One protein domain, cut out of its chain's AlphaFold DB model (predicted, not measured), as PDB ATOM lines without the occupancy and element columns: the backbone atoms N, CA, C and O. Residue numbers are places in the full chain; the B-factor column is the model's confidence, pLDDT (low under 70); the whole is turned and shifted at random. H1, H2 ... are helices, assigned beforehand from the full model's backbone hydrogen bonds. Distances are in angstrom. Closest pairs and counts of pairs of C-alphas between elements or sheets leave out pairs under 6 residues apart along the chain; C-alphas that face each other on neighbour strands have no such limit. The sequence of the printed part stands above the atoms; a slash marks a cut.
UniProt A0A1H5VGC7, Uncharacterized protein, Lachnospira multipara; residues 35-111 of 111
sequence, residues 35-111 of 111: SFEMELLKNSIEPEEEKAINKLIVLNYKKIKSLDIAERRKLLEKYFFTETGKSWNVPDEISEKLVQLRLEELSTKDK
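AT A GLANCE: This is residues 35 to 111 of the 111 residues of an uncharacterized protein of Lachnospira multipara (UniProt A0A1H5VGC7). The longest helix, H4, has the short H1 side by side with it, while H2 crosses H4 steeply and H3 packs across H2, away from H1. The 77 printed residues hold four named helices, H1 to H4 in order, and no named strand: all helix, compact, radius of gyration of the C-alphas 11.8 A, spans 39 by 26 by 20 A.

IN THESE COORDINATES: H4, residues 92 to 108, is 24.4 A long, from C-alpha 92 at (-3.269, 27.136, 30.112). H3 is residues 69 to 84, 21.9 A; H2 residues 47 to 60, 19.9 A; H1 residues 36 to 43, 10.8 A, from C-alpha 36 at (-1.922, 19.939, 43.718).

HOW THE PARTS SIT: H4 is the hub. H1 touches it at a shallow tilt of 18 degrees, opposite ways; the closest C-alphas, Phe 36 and Leu 101, are 5.3 A apart. H2, with residues 53 to 57 alone, touches H4 at a steep 61 degrees, closest C-alphas Ile 53 and Val 99, 6.7 A. H3 touches H2 at a steep 55 degrees, closest C-alphas Ala 52 and Phe 80, 5.3 A. H1 and H3 are apart. In H1, H2, H3 and H4 every O i to N i+4 pair is within hydrogen-bond range.

THE WHOLE: The farthest C-alphas, Gly 85 and Lys 111, are 38.6 A apart. The printed part has no cut and no long link; residues 108 to 111 have pLDDT under 70.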
ATOM      1  N   SER A  35       0.717  22.617  46.903       91.31
ATOM      2  CA  SER A  35       0.348  21.249  46.499       91.31
ATOM      3  C   SER A  35      -0.702  21.253  45.392       91.31
ATOM      4  O   SER A  35      -1.350  22.275  45.147       91.31
ATOM      5  N   PHE A  36      -0.897  20.100  44.745       93.12
ATOM      6  CA  PHE A  36      -1.922  19.939  43.718       93.12
ATOM      7  C   PHE A  36      -3.317  20.295  44.251       93.12
ATOM      8  O   PHE A  36      -4.018  21.100  43.642       93.12
ATOM      9  N   GLU A  37      -3.695  19.783  45.424       92.69
ATOM     10  CA  GLU A  37      -5.010  20.031  46.029       92.69
ATOM     11  C   GLU A  37      -5.225  21.505  46.380       92.69
ATOM     12  O   GLU A  37      -6.314  22.041  46.172       92.69
ATOM     13  N   MET A  38      -4.186  22.188  46.871       93.06
ATOM     14  CA  MET A  38      -4.270  23.619  47.163       93.06
ATOM     15  C   MET A  38      -4.521  24.436  45.898       93.06
ATOM     16  O   MET A  38      -5.322  25.371  45.917       93.06
ATOM     17  N   GLU A  39      -3.883  24.062  44.790       93.31
ATOM     18  CA  GLU A  39      -4.050  24.758  43.519       93.31
ATOM     19  C   GLU A  39      -5.426  24.497  42.884       93.31
ATOM     20  O   GLU A  39      -6.007  25.415  42.298       93.31
ATOM     21  N   LEU A  40      -5.989  23.293  43.054       94.06
ATOM     22  CA  LEU A  40      -7.375  22.995  42.670       94.06
ATOM     23  C   LEU A  40      -8.362  23.885  43.429       94.06
ATOM     24  O   LEU A  40      -9.239  24.507  42.824       94.06
ATOM     25  N   LEU A  41      -8.203  23.975  44.755       92.94
ATOM     26  CA  LEU A  41      -9.066  24.800  45.596       92.94
ATOM     27  C   LEU A  41      -8.929  26.276  45.219       92.94
ATOM     28  O   LEU A  41      -9.933  26.932  44.950       92.94
ATOM     29  N   LYS A  42      -7.705  26.789  45.116       92.75
ATOM     30  CA  LYS A  42      -7.444  28.190  44.778       92.75
ATOM     31  C   LYS A  42      -8.106  28.621  43.468       92.75
ATOM     32  O   LYS A  42      -8.685  29.702  43.405       92.75
ATOM     33  N   ASN A  43      -8.052  27.771  42.446       92.56
ATOM     34  CA  ASN A  43      -8.570  28.097  41.116       92.56
ATOM     35  C   ASN A  43      -9.999  27.603  40.869       92.56
ATOM     36  O   ASN A  43     -10.515  27.774  39.771       92.56
ATOM     37  N   SER A  44     -10.660  27.032  41.881       91.19
ATOM     38  CA  SER A  44     -12.025  26.501  41.758       91.19
ATOM     39  C   SER A  44     -12.198  25.495  40.626       91.19
ATOM     40  O   SER A  44     -13.217  25.507  39.946       91.19
ATOM     41  N   ILE A  45     -11.208  24.620  40.470       93.62
ATOM     42  CA  ILE A  45     -11.234  23.562  39.464       93.62
ATOM     43  C   ILE A  45     -12.336  22.560  39.808       93.62
ATOM     44  O   ILE A  45     -12.411  22.075  40.941       93.62
ATOM     45  N   GLU A  46     -13.192  22.262  38.834       92.06
ATOM     46  CA  GLU A  46     -14.276  21.297  38.996       92.06
ATOM     47  C   GLU A  46     -13.726  19.855  39.041       92.06
ATOM     48  O   GLU A  46     -12.698  19.551  38.422       92.06
ATOM     49  N   PRO A  47     -14.402  18.912  39.725       92.00
ATOM     50  CA  PRO A  47     -13.965  17.514  39.781       92.00
ATOM     51  C   PRO A  47     -13.766  16.867  38.401       92.00
ATOM     52  O   PRO A  47     -12.903  16.009  38.215       92.00
ATOM     53  N   GLU A  48     -14.569  17.248  37.410       93.44
ATOM     54  CA  GLU A  48     -14.456  16.790  36.028       93.44
ATOM     55  C   GLU A  48     -13.192  17.325  35.343       93.44
ATOM     56  O   GLU A  48     -12.548  16.613  34.568       93.44
ATOM     57  N   GLU A  49     -12.805  18.562  35.647       93.94
ATOM     58  CA  GLU A  49     -11.585  19.178  35.130       93.94
ATOM     59  C   GLU A  49     -10.345  18.521  35.749       93.94
ATOM     60  O   GLU A  49      -9.400  18.165  35.039       93.94
ATOM     61  N   GLU A  50     -10.383  18.249  37.057       94.94
ATOM     62  CA  GLU A  50      -9.348  17.484  37.754       94.94
ATOM     63  C   GLU A  50      -9.171  16.087  37.135       94.94
ATOM     64  O   GLU A  50      -8.048  15.637  36.875       94.94
ATOM     65  N   LYS A  51     -10.278  15.389  36.852       94.69
ATOM     66  CA  LYS A  51     -10.247  14.074  36.192       94.69
ATOM     67  C   LYS A  51      -9.584  14.144  34.824       94.69
ATOM     68  O   LYS A  51      -8.759  13.279  34.520       94.69
ATOM     69  N   ALA A  52      -9.885  15.164  34.023       94.88
ATOM     70  CA  ALA A  52      -9.252  15.348  32.720       94.88
ATOM     71  C   ALA A  52      -7.729  15.542  32.844       94.88
ATOM     72  O   ALA A  52      -6.972  14.922  32.089       94.88
ATOM     73  N   ILE A  53      -7.269  16.316  33.834       94.56
ATOM     74  CA  ILE A  53      -5.838  16.516  34.127       94.56
ATOM     75  C   ILE A  53      -5.177  15.206  34.558       94.56
ATOM     76  O   ILE A  53      -4.162  14.794  33.990       94.56
ATOM     77  N   ASN A  54      -5.774  14.493  35.513       93.94
ATOM     78  CA  ASN A  54      -5.264  13.200  35.963       93.94
ATOM     79  C   ASN A  54      -5.196  12.192  34.800       93.94
ATOM     80  O   ASN A  54      -4.207  11.473  34.644       93.94
ATOM     81  N   LYS A  55      -6.208  12.173  33.928       94.56
ATOM     82  CA  LYS A  55      -6.250  11.315  32.739       94.56
ATOM     83  C   LYS A  55      -5.173  11.676  31.721       94.56
ATOM     84  O   LYS A  55      -4.534  10.772  31.178       94.56
ATOM     85  N   LEU A  56      -4.923  12.968  31.492       94.38
ATOM     86  CA  LEU A  56      -3.807  13.432  30.668       94.38
ATOM     87  C   LEU A  56      -2.486  12.851  31.172       94.38
ATOM     88  O   LEU A  56      -1.735  12.281  30.375       94.38
ATOM     89  N   ILE A  57      -2.237  12.962  32.476       93.44
ATOM     90  CA  ILE A  57      -1.007  12.497  33.118       93.44
ATOM     91  C   ILE A  57      -0.873  10.984  33.005       93.44
ATOM     92  O   ILE A  57       0.147  10.507  32.521       93.44
ATOM     93  N   VAL A  58      -1.899  10.220  33.380       91.94
ATOM     94  CA  VAL A  58      -1.846   8.750  33.363       91.94
ATOM     95  C   VAL A  58      -1.614   8.215  31.948       91.94
ATOM     96  O   VAL A  58      -0.751   7.361  31.742       91.94
ATOM     97  N   LEU A  59      -2.326   8.742  30.949       92.50
ATOM     98  CA  LEU A  59      -2.217   8.259  29.568       92.50
ATOM     99  C   LEU A  59      -0.928   8.704  28.867       92.50
ATOM    100  O   LEU A  59      -0.517   8.083  27.886       92.50
ATOM    101  N   ASN A  60      -0.281   9.768  29.350       92.38
ATOM    102  CA  ASN A  60       0.904  10.339  28.714       92.38
ATOM    103  C   ASN A  60       2.136  10.384  29.623       92.38
ATOM    104  O   ASN A  60       3.119  11.002  29.232       92.38
ATOM    105  N   TYR A  61       2.142   9.710  30.775       87.75
ATOM    106  CA  TYR A  61       3.158   9.857  31.829       87.75
ATOM    107  C   TYR A  61       4.608   9.871  31.315       87.75
ATOM    108  O   TYR A  61       5.404  10.731  31.680       87.75
ATOM    109  N   LYS A  62       4.940   8.966  30.384       85.88
ATOM    110  CA  LYS A  62       6.292   8.837  29.812       85.88
ATOM    111  C   LYS A  62       6.701   9.977  28.874       85.88
ATOM    112  O   LYS A  62       7.890  10.223  28.716       85.88
ATOM    113  N   LYS A  63       5.739  10.630  28.218       91.81
ATOM    114  CA  LYS A  63       5.976  11.649  27.179       91.81
ATOM    115  C   LYS A  63       5.418  13.023  27.531       91.81
ATOM    116  O   LYS A  63       5.619  13.962  26.780       91.81
ATOM    117  N   ILE A  64       4.724  13.172  28.657       89.31
ATOM    118  CA  ILE A  64       4.044  14.421  29.007       89.31
ATOM    119  C   ILE A  64       5.028  15.590  29.045       89.31
ATOM    120  O   ILE A  64       4.747  16.622  28.453       89.31
ATOM    121  N   LYS A  65       6.236  15.380  29.586       85.69
ATOM    122  CA  LYS A  65       7.317  16.379  29.624       85.69
ATOM    123  C   LYS A  65       7.807  16.825  28.242       85.69
ATOM    124  O   LYS A  65       8.335  17.923  28.145       85.69
ATOM    125  N   SER A  66       7.647  16.003  27.202       89.12
ATOM    126  CA  SER A  66       8.022  16.354  25.827       89.12
ATOM    127  C   SER A  66       6.874  16.947  25.013       89.12
ATOM    128  O   SER A  66       7.131  17.447  23.926       89.12
ATOM    129  N   LEU A  67       5.631  16.859  25.501       91.06
ATOM    130  CA  LEU A  67       4.493  17.522  24.866       91.06
ATOM    131  C   LEU A  67       4.577  19.021  25.122       91.06
ATOM    132  O   LEU A  67       4.817  19.431  26.266       91.06
ATOM    133  N   ASP A  68       4.338  19.807  24.079       92.94
ATOM    134  CA  ASP A  68       4.182  21.247  24.225       92.94
ATOM    135  C   ASP A  68       2.831  21.600  24.884       92.94
ATOM    136  O   ASP A  68       1.941  20.758  25.054       92.94
ATOM    137  N   ILE A  69       2.685  22.862  25.292       91.81
ATOM    138  CA  ILE A  69       1.475  23.348  25.973       91.81
ATOM    139  C   ILE A  69       0.246  23.208  25.059       91.81
ATOM    140  O   ILE A  69      -0.830  22.815  25.507       91.81
ATOM    141  N   ALA A  70       0.397  23.462  23.756       92.50
ATOM    142  CA  ALA A  70      -0.706  23.394  22.800       92.50
ATOM    143  C   ALA A  70      -1.220  21.954  22.603       92.50
ATOM    144  O   ALA A  70      -2.423  21.728  22.457       92.50
ATOM    145  N   GLU A  71      -0.331  20.967  22.609       93.75
ATOM    146  CA  GLU A  71      -0.638  19.543  22.546       93.75
ATOM    147  C   GLU A  71      -1.328  19.071  23.823       93.75
ATOM    148  O   GLU A  71      -2.341  18.370  23.745       93.75
ATOM    149  N   ARG A  72      -0.821  19.475  24.995       93.56
ATOM    150  CA  ARG A  72      -1.458  19.169  26.286       93.56
ATOM    151  C   ARG A  72      -2.860  19.758  26.357       93.56
ATOM    152  O   ARG A  72      -3.795  19.024  26.674       93.56
ATOM    153  N   ARG A  73      -3.028  21.020  25.955       94.44
ATOM    154  CA  ARG A  73      -4.329  21.690  25.866       94.44
ATOM    155  C   ARG A  73      -5.305  20.937  24.965       94.44
ATOM    156  O   ARG A  73      -6.406  20.614  25.399       94.44
ATOM    157  N   LYS A  74      -4.898  20.571  23.744       95.00
ATOM    158  CA  LYS A  74      -5.744  19.786  22.823       95.00
ATOM    159  C   LYS A  74      -6.165  18.444  23.418       95.00
ATOM    160  O   LYS A  74      -7.275  17.969  23.174       95.00
ATOM    161  N   LEU A  75      -5.274  17.796  24.168       94.69
ATOM    162  CA  LEU A  75      -5.583  16.538  24.839       94.69
ATOM    163  C   LEU A  75      -6.546  16.741  26.014       94.69
ATOM    164  O   LEU A  75      -7.463  15.937  26.152       94.69
ATOM    165  N   LEU A  76      -6.387  17.802  26.810       95.38
ATOM    166  CA  LEU A  76      -7.327  18.171  27.877       95.38
ATOM    167  C   LEU A  76      -8.711  18.474  27.312       95.38
ATOM    168  O   LEU A  76      -9.681  17.857  27.744       95.38
ATOM    169  N   GLU A  77      -8.787  19.321  26.285       95.31
ATOM    170  CA  GLU A  77     -10.017  19.620  25.546       95.31
ATOM    171  C   GLU A  77     -10.698  18.335  25.076       95.31
ATOM    172  O   GLU A  77     -11.879  18.116  25.341       95.31
ATOM    173  N   LYS A  78      -9.942  17.430  24.447       95.19
ATOM    174  CA  LYS A  78     -10.463  16.139  23.997       95.19
ATOM    175  C   LYS A  78     -10.967  15.282  25.157       95.19
ATOM    176  O   LYS A  78     -12.051  14.708  25.051       95.19
ATOM    177  N   TYR A  79     -10.184  15.123  26.220       93.81
ATOM    178  CA  TYR A  79     -10.532  14.242  27.335       93.81
ATOM    179  C   TYR A  79     -11.729  14.763  28.114       93.81
ATOM    180  O   TYR A  79     -12.645  13.985  28.373       93.81
ATOM    181  N   PHE A  80     -11.753  16.061  28.395       95.88
ATOM    182  CA  PHE A  80     -12.863  16.715  29.064       95.88
ATOM    183  C   PHE A  80     -14.137  16.644  28.223       95.88
ATOM    184  O   PHE A  80     -15.153  16.149  28.704       95.88
ATOM    185  N   PHE A  81     -14.071  17.007  26.936       95.38
ATOM    186  CA  PHE A  81     -15.229  16.944  26.040       95.38
ATOM    187  C   PHE A  81     -15.787  15.524  25.902       95.38
ATOM    188  O   PHE A  81     -16.997  15.332  25.874       95.38
ATOM    189  N   THR A  82     -14.918  14.510  25.850       92.38
ATOM    190  CA  THR A  82     -15.355  13.106  25.752       92.38
ATOM    191  C   THR A  82     -16.135  12.656  26.993       92.38
ATOM    192  O   THR A  82     -16.988  11.781  26.882       92.38
ATOM    193  N   GLU A  83     -15.848  13.224  28.166       90.31
ATOM    194  CA  GLU A  83     -16.488  12.842  29.430       90.31
ATOM    195  C   GLU A  83     -17.714  13.695  29.767       90.31
ATOM    196  O   GLU A  83     -18.694  13.165  30.285       90.31
ATOM    197  N   THR A  84     -17.682  14.996  29.469       92.62
ATOM    198  CA  THR A  84     -18.711  15.953  29.911       92.62
ATOM    199  C   THR A  84     -19.545  16.535  28.772       92.62
ATOM    200  O   THR A  84     -20.609  17.098  29.020       92.62
ATOM    201  N   GLY A  85     -19.063  16.453  27.528       92.69
ATOM    202  CA  GLY A  85     -19.637  17.160  26.381       92.69
ATOM    203  C   GLY A  85     -19.447  18.685  26.408       92.69
ATOM    204  O   GLY A  85     -20.022  19.376  25.568       92.69
ATOM    205  N   LYS A  86     -18.667  19.227  27.356       92.94
ATOM    206  CA  LYS A  86     -18.430  20.670  27.531       92.94
ATOM    207  C   LYS A  86     -17.070  21.100  26.964       92.94
ATOM    208  O   LYS A  86     -16.175  20.279  26.767       92.94
ATOM    209  N   SER A  87     -16.908  22.401  26.713       91.75
ATOM    210  CA  SER A  87     -15.622  22.993  26.324       91.75
ATOM    211  C   SER A  87     -14.694  23.154  27.526       91.75
ATOM    212  O   SER A  87     -15.138  23.499  28.618       91.75
ATOM    213  N   TRP A  88     -13.398  22.943  27.310       93.19
ATOM    214  CA  TRP A  88     -12.374  23.231  28.311       93.19
ATOM    215  C   TRP A  88     -12.189  24.740  28.464       93.19
ATOM    216  O   TRP A  88     -11.902  25.422  27.479       93.19
ATOM    217  N   ASN A  89     -12.329  25.247  29.689       92.44
ATOM    218  CA  ASN A  89     -12.236  26.681  29.976       92.44
ATOM    219  C   ASN A  89     -11.122  27.030  30.977       92.44
ATOM    220  O   ASN A  89     -10.898  28.212  31.235       92.44
ATOM    221  N   VAL A  90     -10.410  26.037  31.521       93.12
ATOM    222  CA  VAL A  90      -9.297  26.284  32.448       93.12
ATOM    223  C   VAL A  90      -8.129  26.924  31.684       93.12
ATOM    224  O   VAL A  90      -7.683  26.356  30.682       93.12
ATOM    225  N   PRO A  91      -7.603  28.076  32.141       94.44
ATOM    226  CA  PRO A  91      -6.448  28.725  31.533       94.44
ATOM    227  C   PRO A  91      -5.215  27.822  31.458       94.44
ATOM    228  O   PRO A  91      -4.918  27.077  32.395       94.44
ATOM    229  N   ASP A  92      -4.453  27.961  30.370       93.06
ATOM    230  CA  ASP A  92      -3.269  27.136  30.112       93.06
ATOM    231  C   ASP A  92      -2.261  27.225  31.271       93.06
ATOM    232  O   ASP A  92      -1.796  26.196  31.750       93.06
ATOM    233  N   GLU A  93      -2.017  28.424  31.813       94.06
ATOM    234  CA  GLU A  93      -1.124  28.647  32.965       94.06
ATOM    235  C   GLU A  93      -1.503  27.808  34.197       94.06
ATOM    236  O   GLU A  93      -0.640  27.200  34.831       94.06
ATOM    237  N   ILE A  94      -2.800  27.738  34.515       94.62
ATOM    238  CA  ILE A  94      -3.311  26.970  35.657       94.62
ATOM    239  C   ILE A  94      -3.197  25.476  35.360       94.62
ATOM    240  O   ILE A  94      -2.716  24.710  36.193       94.62
ATOM    241  N   SER A  95      -3.590  25.056  34.155       94.19
ATOM    242  CA  SER A  95      -3.521  23.651  33.753       94.19
ATOM    243  C   SER A  95      -2.084  23.112  33.754       94.19
ATOM    244  O   SER A  95      -1.839  22.018  34.261       94.19
ATOM    245  N   GLU A  96      -1.112  23.900  33.290       94.31
ATOM    246  CA  GLU A  96       0.303  23.535  33.294       94.31
ATOM    247  C   GLU A  96       0.864  23.453  34.715       94.31
ATOM    248  O   GLU A  96       1.567  22.494  35.043       94.31
ATOM    249  N   LYS A  97       0.498  24.402  35.586       94.75
ATOM    250  CA  LYS A  97       0.883  24.365  37.000       94.75
ATOM    251  C   LYS A  97       0.336  23.118  37.701       94.75
ATOM    252  O   LYS A  97       1.075  22.446  38.418       94.75
ATOM    253  N   LEU A  98      -0.925  22.765  37.451       95.06
ATOM    254  CA  LEU A  98      -1.555  21.558  37.993       95.06
ATOM    255  C   LEU A  98      -0.880  20.280  37.489       95.06
ATOM    256  O   LEU A  98      -0.592  19.379  38.278       95.06
ATOM    257  N   VAL A  99      -0.568  20.208  36.191       94.19
ATOM    258  CA  VAL A  99       0.177  19.081  35.613       94.19
ATOM    259  C   VAL A  99       1.555  18.953  36.257       94.19
ATOM    260  O   VAL A  99       1.964  17.845  36.608       94.19
ATOM    261  N   GLN A 100       2.268  20.065  36.440       93.44
ATOM    262  CA  GLN A 100       3.583  20.070  37.070       93.44
ATOM    263  C   GLN A 100       3.523  19.557  38.513       93.44
ATOM    264  O   GLN A 100       4.222  18.594  38.829       93.44
ATOM    265  N   LEU A 101       2.673  20.151  39.356       94.00
ATOM    266  CA  LEU A 101       2.521  19.765  40.765       94.00
ATOM    267  C   LEU A 101       2.189  18.277  40.901       94.00
ATOM    268  O   LEU A 101       2.785  17.557  41.700       94.00
ATOM    269  N   ARG A 102       1.296  17.782  40.044       93.50
ATOM    270  CA  ARG A 102       0.900  16.378  40.069       93.50
ATOM    271  C   ARG A 102       2.024  15.433  39.650       93.50
ATOM    272  O   ARG A 102       2.156  14.344  40.205       93.50
ATOM    273  N   LEU A 103       2.846  15.822  38.676       91.19
ATOM    274  CA  LEU A 103       4.026  15.046  38.288       91.19
ATOM    275  C   LEU A 103       5.094  15.038  39.384       91.19
ATOM    276  O   LEU A 103       5.735  14.007  39.589       91.19
ATOM    277  N   GLU A 104       5.283  16.160  40.080       90.69
ATOM    278  CA  GLU A 104       6.188  16.260  41.226       90.69
ATOM    279  C   GLU A 104       5.757  15.294  42.336       90.69
ATOM    280  O   GLU A 104       6.559  14.444  42.732       90.69
ATOM    281  N   GLU A 105       4.478  15.313  42.727       89.19
ATOM    282  CA  GLU A 105       3.900  14.387  43.713       89.19
ATOM    283  C   GLU A 105       4.107  12.913  43.348       89.19
ATOM    284  O   GLU A 105       4.516  12.106  44.192       89.19
ATOM    285  N   LEU A 106       3.842  12.550  42.089       86.75
ATOM    286  CA  LEU A 106       4.029  11.183  41.602       86.75
ATOM    287  C   LEU A 106       5.507  10.774  41.638       86.75
ATOM    288  O   LEU A 106       5.816   9.665  42.058       86.75
ATOM    289  N   SER A 107       6.422  11.679  41.285       81.38
ATOM    290  CA  SER A 107       7.863  11.401  41.301       81.38
ATOM    291  C   SER A 107       8.457  11.273  42.707       81.38
ATOM    292  O   SER A 107       9.439  10.557  42.902       81.38
ATOM    293  N   THR A 108       7.871  11.940  43.706       65.81
ATOM    294  CA  THR A 108       8.293  11.822  45.110       65.81
ATOM    295  C   THR A 108       7.834  10.533  45.784       65.81
ATOM    296  O   THR A 108       8.447  10.141  46.772       65.81
ATOM    297  N   LYS A 109       6.802   9.858  45.261       59.28
ATOM    298  CA  LYS A 109       6.313   8.571  45.791       59.28
ATOM    299  C   LYS A 109       7.136   7.356  45.343       59.28
ATOM    300  O   LYS A 109       6.955   6.282  45.904       59.28
ATOM    301  N   ASP A 110       8.038   7.531  44.376       50.91
ATOM    302  CA  ASP A 110       8.935   6.482  43.866       50.91
ATOM    303  C   ASP A 110      10.279   6.394  44.639       50.91
ATOM    304  O   ASP A 110      11.188   5.675  44.214       50.91
ATOM    305  N   LYS A 111      10.433   7.129  45.752       43.81
ATOM    306  CA  LYS A 111      11.592   7.078  46.667       43.81
ATOM    307  C   LYS A 111      11.223   6.424  47.991       43.81
ATOM    308  O   LYS A 111      12.096   5.701  48.521       43.81
TER     309      LYS A 111